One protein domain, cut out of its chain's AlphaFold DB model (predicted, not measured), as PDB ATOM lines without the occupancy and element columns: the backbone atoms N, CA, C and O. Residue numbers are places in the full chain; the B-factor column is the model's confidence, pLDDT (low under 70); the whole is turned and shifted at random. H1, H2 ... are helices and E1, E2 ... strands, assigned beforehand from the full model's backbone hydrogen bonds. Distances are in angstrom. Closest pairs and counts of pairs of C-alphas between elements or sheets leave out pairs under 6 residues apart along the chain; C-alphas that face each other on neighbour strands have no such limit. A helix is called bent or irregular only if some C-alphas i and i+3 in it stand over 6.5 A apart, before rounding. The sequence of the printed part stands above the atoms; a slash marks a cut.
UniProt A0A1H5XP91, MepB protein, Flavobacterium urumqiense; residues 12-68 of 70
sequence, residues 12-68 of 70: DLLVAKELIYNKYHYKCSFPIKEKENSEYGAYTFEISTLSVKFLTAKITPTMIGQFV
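What this domain is: This is residues 12 to 68 of the 70 residues of the protein "MepB protein" of Flavobacterium urumqiense (UniProt A0A1H5XP91). Two strand hairpins, E1 with E2 and the smaller E3 with E4, follow one another along a loose, elongated shape; helix H1 lies at the E1-E2 end, and the loop of residues 23 to 42 leads from it into E1. The printed 57 residues hold H1, E1, E2, E3, E4 in that order, class mixed, helices and strands; both sheets are antiparallel. The radius of gyration of the C-alphas is 13.3 A, the spans 41 by 24 by 15 A.

Where its parts are: E1, residues 43 to 47, runs 12.8 A from C-alpha 43 at (88.900, 3.667, 12.443). E2, residues 50 to 54, runs 12.7 A. E3 is residues 58 to 60, 6.4 A; E4, residues 63 to 67, 9.1 A, ends at (98.912, 16.899, 13.073). H1, residues 12 to 22, 14.1 A, is only just irregular: C-alphas 19 and 22 are 6.7 A apart.

How they stand to each other: In hairpin E1 and E2, antiparallel at 151 degrees, N 45 and O 52 are 3.0 A apart, within hydrogen-bond range. Residues 32 to 33 pair antiparallel with residues 43 to 44 of E1. The closest C-alphas of H1 and E2, Leu 13 and Phe 54, are 7.6 A apart. E2 and E3 are apart. In hairpin E3 and E4, antiparallel at 164 degrees, N 58 and O 67 are 2.8 A apart. In H1, 6 of 7 O i to N i+4 pairs are within range.

The domain as a whole: The farthest C-alphas, His 25 and Thr 62, are 41.3 A apart. The printed part has no cut; the H1 to E1 link is long. No printed residue is under 70 in pLDDT.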
ATOM      1  N   ASP A  12      96.338   2.846  21.627       94.19
ATOM      2  CA  ASP A  12      95.660   3.961  22.298       94.19
ATOM      3  C   ASP A  12      94.131   3.845  22.228       94.19
ATOM      4  O   ASP A  12      93.432   4.210  23.172       94.19
ATOM      5  N   LEU A  13      93.596   3.264  21.147       94.38
ATOM      6  CA  LEU A  13      92.165   2.983  21.033       94.38
ATOM      7  C   LEU A  13      91.734   1.866  21.999       94.38
ATOM      8  O   LEU A  13      90.657   1.950  22.590       94.38
ATOM      9  N   LEU A  14      92.574   0.847  22.207       93.94
ATOM     10  CA  LEU A  14      92.334  -0.185  23.224       93.94
ATOM     11  C   LEU A  14      92.387   0.405  24.638       93.94
ATOM     12  O   LEU A  14      91.524   0.102  25.457       93.94
ATOM     13  N   VAL A  15      93.343   1.293  24.913       95.69
ATOM     14  CA  VAL A  15      93.448   1.987  26.204       95.69
ATOM     15  C   VAL A  15      92.216   2.861  26.457       95.69
ATOM     16  O   VAL A  15      91.629   2.786  27.536       95.69
ATOM     17  N   ALA A  16      91.765   3.634  25.463       94.44
ATOM     18  CA  ALA A  16      90.537   4.424  25.562       94.44
ATOM     19  C   ALA A  16      89.308   3.539  25.823       94.44
ATOM     20  O   ALA A  16      88.461   3.871  26.658       94.44
ATOM     21  N   LYS A  17      89.238   2.376  25.164       93.38
ATOM     22  CA  LYS A  17      88.188   1.389  25.410       93.38
ATOM     23  C   LYS A  17      88.182   0.914  26.858       93.38
ATOM     24  O   LYS A  17      87.128   0.948  27.479       93.38
ATOM     25  N   GLU A  18      89.318   0.507  27.412       95.12
ATOM     26  CA  GLU A  18      89.369  -0.011  28.784       95.12
ATOM     27  C   GLU A  18      89.107   1.077  29.837       95.12
ATOM     28  O   GLU A  18      88.312   0.881  30.757       95.12
ATOM     29  N   LEU A  19      89.735   2.247  29.694       96.19
ATOM     30  CA  LEU A  19      89.689   3.299  30.714       96.19
ATOM     31  C   LEU A  19      88.401   4.125  30.695       96.19
ATOM     32  O   LEU A  19      88.020   4.679  31.730       96.19
ATOM     33  N   ILE A  20      87.749   4.231  29.536       94.06
ATOM     34  CA  ILE A  20      86.571   5.077  29.339       94.06
ATOM     35  C   ILE A  20      85.387   4.208  28.931       94.06
ATOM     36  O   ILE A  20      84.423   4.093  29.684       94.06
ATOM     37  N   TYR A  21      85.441   3.571  27.761       92.44
ATOM     38  CA  TYR A  21      84.235   2.975  27.185       92.44
ATOM     39  C   TYR A  21      83.672   1.822  28.024       92.44
ATOM     40  O   TYR A  21      82.495   1.838  28.379       92.44
ATOM     41  N   ASN A  22      84.523   0.880  28.421       92.75
ATOM     42  CA  ASN A  22      84.158  -0.239  29.281       92.75
ATOM     43  C   ASN A  22      83.805   0.242  30.694       92.75
ATOM     44  O   ASN A  22      82.806  -0.203  31.257       92.75
ATOM     45  N   LYS A  23      84.593   1.179  31.248       94.00
ATOM     46  CA  LYS A  23      84.400   1.711  32.606       94.00
ATOM     47  C   LYS A  23      83.034   2.369  32.800       94.00
ATOM     48  O   LYS A  23      82.443   2.231  33.865       94.00
ATOM     49  N   TYR A  24      82.532   3.062  31.782       92.50
ATOM     50  CA  TYR A  24      81.215   3.703  31.800       92.50
ATOM     51  C   TYR A  24      80.125   2.865  31.108       92.50
ATOM     52  O   TYR A  24      79.028   3.364  30.865       92.50
ATOM     53  N   HIS A  25      80.403   1.589  30.809       92.50
ATOM     54  CA  HIS A  25      79.472   0.636  30.192       92.50
ATOM     55  C   HIS A  25      78.875   1.097  28.851       92.50
ATOM     56  O   HIS A  25      77.742   0.752  28.503       92.50
ATOM     57  N   TYR A  26      79.641   1.859  28.071       93.00
ATOM     58  CA  TYR A  26      79.222   2.261  26.739       93.00
ATOM     59  C   TYR A  26      79.214   1.064  25.782       93.00
ATOM     60  O   TYR A  26      80.189   0.316  25.673       93.00
ATOM     61  N   LYS A  27      78.118   0.903  25.034       92.50
ATOM     62  CA  LYS A  27      78.026  -0.105  23.972       92.50
ATOM     63  C   LYS A  27      78.794   0.390  22.754       92.50
ATOM     64  O   LYS A  27      78.342   1.320  22.096       92.50
ATOM     65  N   CYS A  28      79.932  -0.234  22.471       93.69
ATOM     66  CA  CYS A  28      80.740   0.083  21.298       93.69
ATOM     67  C   CYS A  28      80.590  -1.006  20.235       93.69
ATOM     68  O   CYS A  28      80.679  -2.193  20.559       93.69
ATOM     69  N   SER A  29      80.398  -0.616  18.976       94.12
ATOM     70  CA  SER A  29      80.526  -1.551  17.857       94.12
ATOM     71  C   SER A  29      81.998  -1.893  17.595       94.12
ATOM     72  O   SER A  29      82.917  -1.288  18.156       94.12
ATOM     73  N   PHE A  30      82.242  -2.917  16.774       92.06
ATOM     74  CA  PHE A  30      83.606  -3.297  16.424       92.06
ATOM     75  C   PHE A  30      84.246  -2.226  15.518       92.06
ATOM     76  O   PHE A  30      83.632  -1.876  14.510       92.06
ATOM     77  N   PRO A  31      85.466  -1.730  15.816       93.50
ATOM     78  CA  PRO A  31      86.144  -0.743  14.980       93.50
ATOM     79  C   PRO A  31      86.425  -1.243  13.566       93.50
ATOM     80  O   PRO A  31      87.070  -2.274  13.370       93.50
ATOM     81  N   ILE A  32      85.997  -0.468  12.574       93.88
ATOM     82  CA  ILE A  32      86.210  -0.742  11.153       93.88
ATOM     83  C   ILE A  32      87.275   0.218  10.635       93.88
ATOM     84  O   ILE A  32      87.193   1.422  10.853       93.88
ATOM     85  N   LYS A  33      88.294  -0.308   9.953       91.81
ATOM     86  CA  LYS A  33      89.363   0.520   9.388       91.81
ATOM     87  C   LYS A  33      88.832   1.359   8.226       91.81
ATOM     88  O   LYS A  33      88.198   0.826   7.317       91.81
ATOM     89  N   GLU A  34      89.159   2.644   8.217       91.56
ATOM     90  CA  GLU A  34      88.829   3.551   7.120       91.56
ATOM     91  C   GLU A  34      89.945   3.549   6.067       91.56
ATOM     92  O   GLU A  34      91.137   3.544   6.388       91.56
ATOM     93  N   LYS A  35      89.564   3.527   4.783       88.81
ATOM     94  CA  LYS A  35      90.519   3.471   3.669       88.81
ATOM     95  C   LYS A  35      91.170   4.827   3.395       88.81
ATOM     96  O   LYS A  35      92.382   4.879   3.193       88.81
ATOM     97  N   GLU A  36      90.372   5.891   3.395       87.94
ATOM     98  CA  GLU A  36      90.776   7.253   3.018       87.94
ATOM     99  C   GLU A  36      91.870   7.788   3.942       87.94
ATOM    100  O   GLU A  36      92.934   8.175   3.473       87.94
ATOM    101  N   ASN A  37      91.677   7.660   5.254       90.00
ATOM    102  CA  ASN A  37      92.646   8.090   6.261       90.00
ATOM    103  C   ASN A  37      93.484   6.931   6.831       90.00
ATOM    104  O   ASN A  37      93.969   6.974   7.965       90.00
ATOM    105  N   SER A  38      93.676   5.863   6.051       87.81
ATOM    106  CA  SER A  38      94.406   4.670   6.506       87.81
ATOM    107  C   SER A  38      95.844   4.968   6.945       87.81
ATOM    108  O   SER A  38      96.369   4.278   7.822       87.81
ATOM    109  N   GLU A  39      96.457   6.018   6.395       89.69
ATOM    110  CA  GLU A  39      97.786   6.482   6.786       89.69
ATOM    111  C   GLU A  39      97.839   7.083   8.201       89.69
ATOM    112  O   GLU A  39      98.908   7.075   8.806       89.69
ATOM    113  N   TYR A  40      96.713   7.558   8.740       92.00
ATOM    114  CA  TYR A  40      96.560   8.056  10.112       92.00
ATOM    115  C   TYR A  40      95.969   6.989  11.041       92.00
ATOM    116  O   TYR A  40      95.465   7.312  12.109       92.00
ATOM    117  N   GLY A  41      95.984   5.711  10.643       90.44
ATOM    118  CA  GLY A  41      95.416   4.639  11.462       90.44
ATOM    119  C   GLY A  41      93.928   4.849  11.743       90.44
ATOM    120  O   GLY A  41      93.495   4.640  12.871       90.44
ATOM    121  N   ALA A  42      93.173   5.307  10.742       93.38
ATOM    122  CA  ALA A  42      91.778   5.684  10.908       93.38
ATOM    123  C   ALA A  42      90.847   4.487  11.154       93.38
ATOM    124  O   ALA A  42      90.880   3.498  10.412       93.38
ATOM    125  N   TYR A  43      89.975   4.616  12.155       95.06
ATOM    126  CA  TYR A  43      88.900   3.667  12.443       95.06
ATOM    127  C   TYR A  43      87.583   4.390  12.682       95.06
ATOM    128  O   TYR A  43      87.553   5.434  13.329       95.06
ATOM    129  N   THR A  44      86.488   3.789  12.238       95.38
ATOM    130  CA  THR A  44      85.131   4.229  12.550       95.38
ATOM    131  C   THR A  44      84.398   3.164  13.352       95.38
ATOM    132  O   THR A  44      84.592   1.961  13.164       95.38
ATOM    133  N   PHE A  45      83.594   3.610  14.308       95.06
ATOM    134  CA  PHE A  45      82.729   2.762  15.120       95.06
ATOM    135  C   PHE A  45      81.608   3.597  15.725       95.06
ATOM    136  O   PHE A  45      81.578   4.821  15.607       95.06
ATOM    137  N   GLU A  46      80.678   2.923  16.379       96.19
ATOM    138  CA  GLU A  46      79.566   3.549  17.073       96.19
ATOM    139  C   GLU A  46      79.747   3.384  18.571       96.19
ATOM    140  O   GLU A  46      80.150   2.318  19.040       96.19
ATOM    141  N   ILE A  47      79.416   4.435  19.314       94.44
ATOM    142  CA  ILE A  47      79.259   4.399  20.763       94.44
ATOM    143  C   ILE A  47      77.806   4.758  21.057       94.44
ATOM    144  O   ILE A  47      77.390   5.904  20.891       94.44
ATOM    145  N   SER A  48      77.019   3.773  21.480       89.81
ATOM    146  CA  SER A  48      75.563   3.882  21.618       89.81
ATOM    147  C   SER A  48      74.883   4.309  20.307       89.81
ATOM    148  O   SER A  48      74.626   3.458  19.466       89.81
ATOM    149  N   THR A  49      74.584   5.598  20.122       90.19
ATOM    150  CA  THR A  49      73.962   6.155  18.903       90.19
ATOM    151  C   THR A  49      74.839   7.216  18.234       90.19
ATOM    152  O   THR A  49      74.374   7.941  17.359       90.19
ATOM    153  N   LEU A  50      76.087   7.365  18.688       94.38
ATOM    154  CA  LEU A  50      77.037   8.346  18.179       94.38
ATOM    155  C   LEU A  50      78.032   7.663  17.246       94.38
ATOM    156  O   LEU A  50      78.674   6.685  17.631       94.38
ATOM    157  N   SER A  51      78.198   8.215  16.048       94.75
ATOM    158  CA  SER A  51      79.267   7.818  15.132       94.75
ATOM    159  C   SER A  51      80.585   8.463  15.556       94.75
ATOM    160  O   SER A  51      80.662   9.677  15.744       94.75
ATOM    161  N   VAL A  52      81.628   7.649  15.694       94.06
ATOM    162  CA  VAL A  52      82.954   8.063  16.157       94.06
ATOM    163  C   VAL A  52      84.002   7.710  15.107       94.06
ATOM    164  O   VAL A  52      84.015   6.594  14.585       94.06
ATOM    165  N   LYS A  53      84.903   8.660  14.826       94.94
ATOM    166  CA  LYS A  53      86.119   8.456  14.029       94.94
ATOM    167  C   LYS A  53      87.340   8.608  14.940       94.94
ATOM    168  O   LYS A  53      87.497   9.628  15.604       94.94
ATOM    169  N   PHE A  54      88.189   7.588  14.977       94.69
ATOM    170  CA  PHE A  54      89.490   7.599  15.640       94.69
ATOM    171  C   PHE A  54      90.586   7.804  14.597       94.69
ATOM    172  O   PHE A  54      90.581   7.123  13.573       94.69
ATOM    173  N   LEU A  55      91.531   8.701  14.879       94.44
ATOM    174  CA  LEU A  55      92.701   8.983  14.050       94.44
ATOM    175  C   LEU A  55      93.930   9.160  14.950       94.44
ATOM    176  O   LEU A  55      93.849   9.784  16.008       94.44
ATOM    177  N   THR A  56      95.078   8.652  14.514       93.44
ATOM    178  CA  THR A  56      96.375   8.857  15.160       93.44
ATOM    179  C   THR A  56      97.084  10.047  14.527       93.44
ATOM    180  O   THR A  56      97.413  10.030  13.341       93.44
ATOM    181  N   ALA A  57      97.350  11.079  15.328       93.94
ATOM    182  CA  ALA A  57      98.105  12.239  14.881       93.94
ATOM    183  C   ALA A  57      99.593  11.907  14.674       93.94
ATOM    184  O   ALA A  57     100.166  11.060  15.361       93.94
ATOM    185  N   LYS A  58     100.234  12.600  13.731       91.94
ATOM    186  CA  LYS A  58     101.648  12.438  13.379       91.94
ATOM    187  C   LYS A  58     102.439  13.689  13.740       91.94
ATOM    188  O   LYS A  58     101.957  14.807  13.581       91.94
ATOM    189  N   ILE A  59     103.677  13.496  14.179       93.56
ATOM    190  CA  ILE A  59     104.658  14.579  14.317       93.56
ATOM    191  C   ILE A  59     105.433  14.664  13.004       93.56
ATOM    192  O   ILE A  59     105.842  13.637  12.461       93.56
ATOM    193  N   THR A  60     105.645  15.877  12.496       88.38
ATOM    194  CA  THR A  60     106.494  16.105  11.318       88.38
ATOM    195  C   THR A  60     107.746  16.887  11.719       88.38
ATOM    196  O   THR A  60     107.670  17.710  12.629       88.38
ATOM    197  N   PRO A  61     108.911  16.668  11.077       89.31
ATOM    198  CA  PRO A  61     110.131  17.403  11.430       89.31
ATOM    199  C   PRO A  61     110.040  18.912  11.165       89.31
ATOM    200  O   PRO A  61     110.729  19.699  11.807       89.31
ATOM    201  N   THR A  62     109.208  19.313  10.202       90.88
ATOM    202  CA  THR A  62     109.140  20.687   9.687       90.88
ATOM    203  C   THR A  62     108.277  21.610  10.551       90.88
ATOM    204  O   THR A  62     108.402  22.828  10.449       90.88
ATOM    205  N   MET A  63     107.390  21.062  11.387       88.94
ATOM    206  CA  MET A  63     106.459  21.842  12.205       88.94
ATOM    207  C   MET A  63     106.349  21.266  13.615       88.94
ATOM    208  O   MET A  63     106.169  20.066  13.801       88.94
ATOM    209  N   ILE A  64     106.401  22.141  14.620       93.12
ATOM    210  CA  ILE A  64     106.190  21.760  16.020       93.12
ATOM    211  C   ILE A  64     104.718  21.382  16.211       93.12
ATOM    212  O   ILE A  64     103.831  22.168  15.882       93.12
ATOM    213  N   GLY A  65     104.464  20.201  16.778       92.94
ATOM    214  CA  GLY A  65     103.126  19.742  17.153       92.94
ATOM    215  C   GLY A  65     102.756  18.371  16.591       92.94
ATOM    216  O   GLY A  65     103.551  17.705  15.926       92.94
ATOM    217  N   GLN A  66     101.529  17.950  16.893       94.12
ATOM    218  CA  GLN A  66     100.894  16.747  16.358       94.12
ATOM    219  C   GLN A  66      99.805  17.159  15.363       94.12
ATOM    220  O   GLN A  66      98.982  18.018  15.674       94.12
ATOM    221  N   PHE A  67      99.795  16.541  14.183       92.75
ATOM    222  CA  PHE A  67      98.912  16.899  13.073       92.75
ATOM    223  C   PHE A  67      98.119  15.691  12.574       92.75
ATOM    224  O   PHE A  67      98.624  14.568  12.536       92.75
ATOM    225  N   VAL A  68      96.872  15.929  12.174       92.31
ATOM    226  CA  VAL A  68      95.953  14.923  11.630       92.31
ATOM    227  C   VAL A  68      95.007  15.590  10.629       92.31
ATOM    228  O   VAL A  68      94.765  16.792  10.735       92.31
TER     229      VAL A  68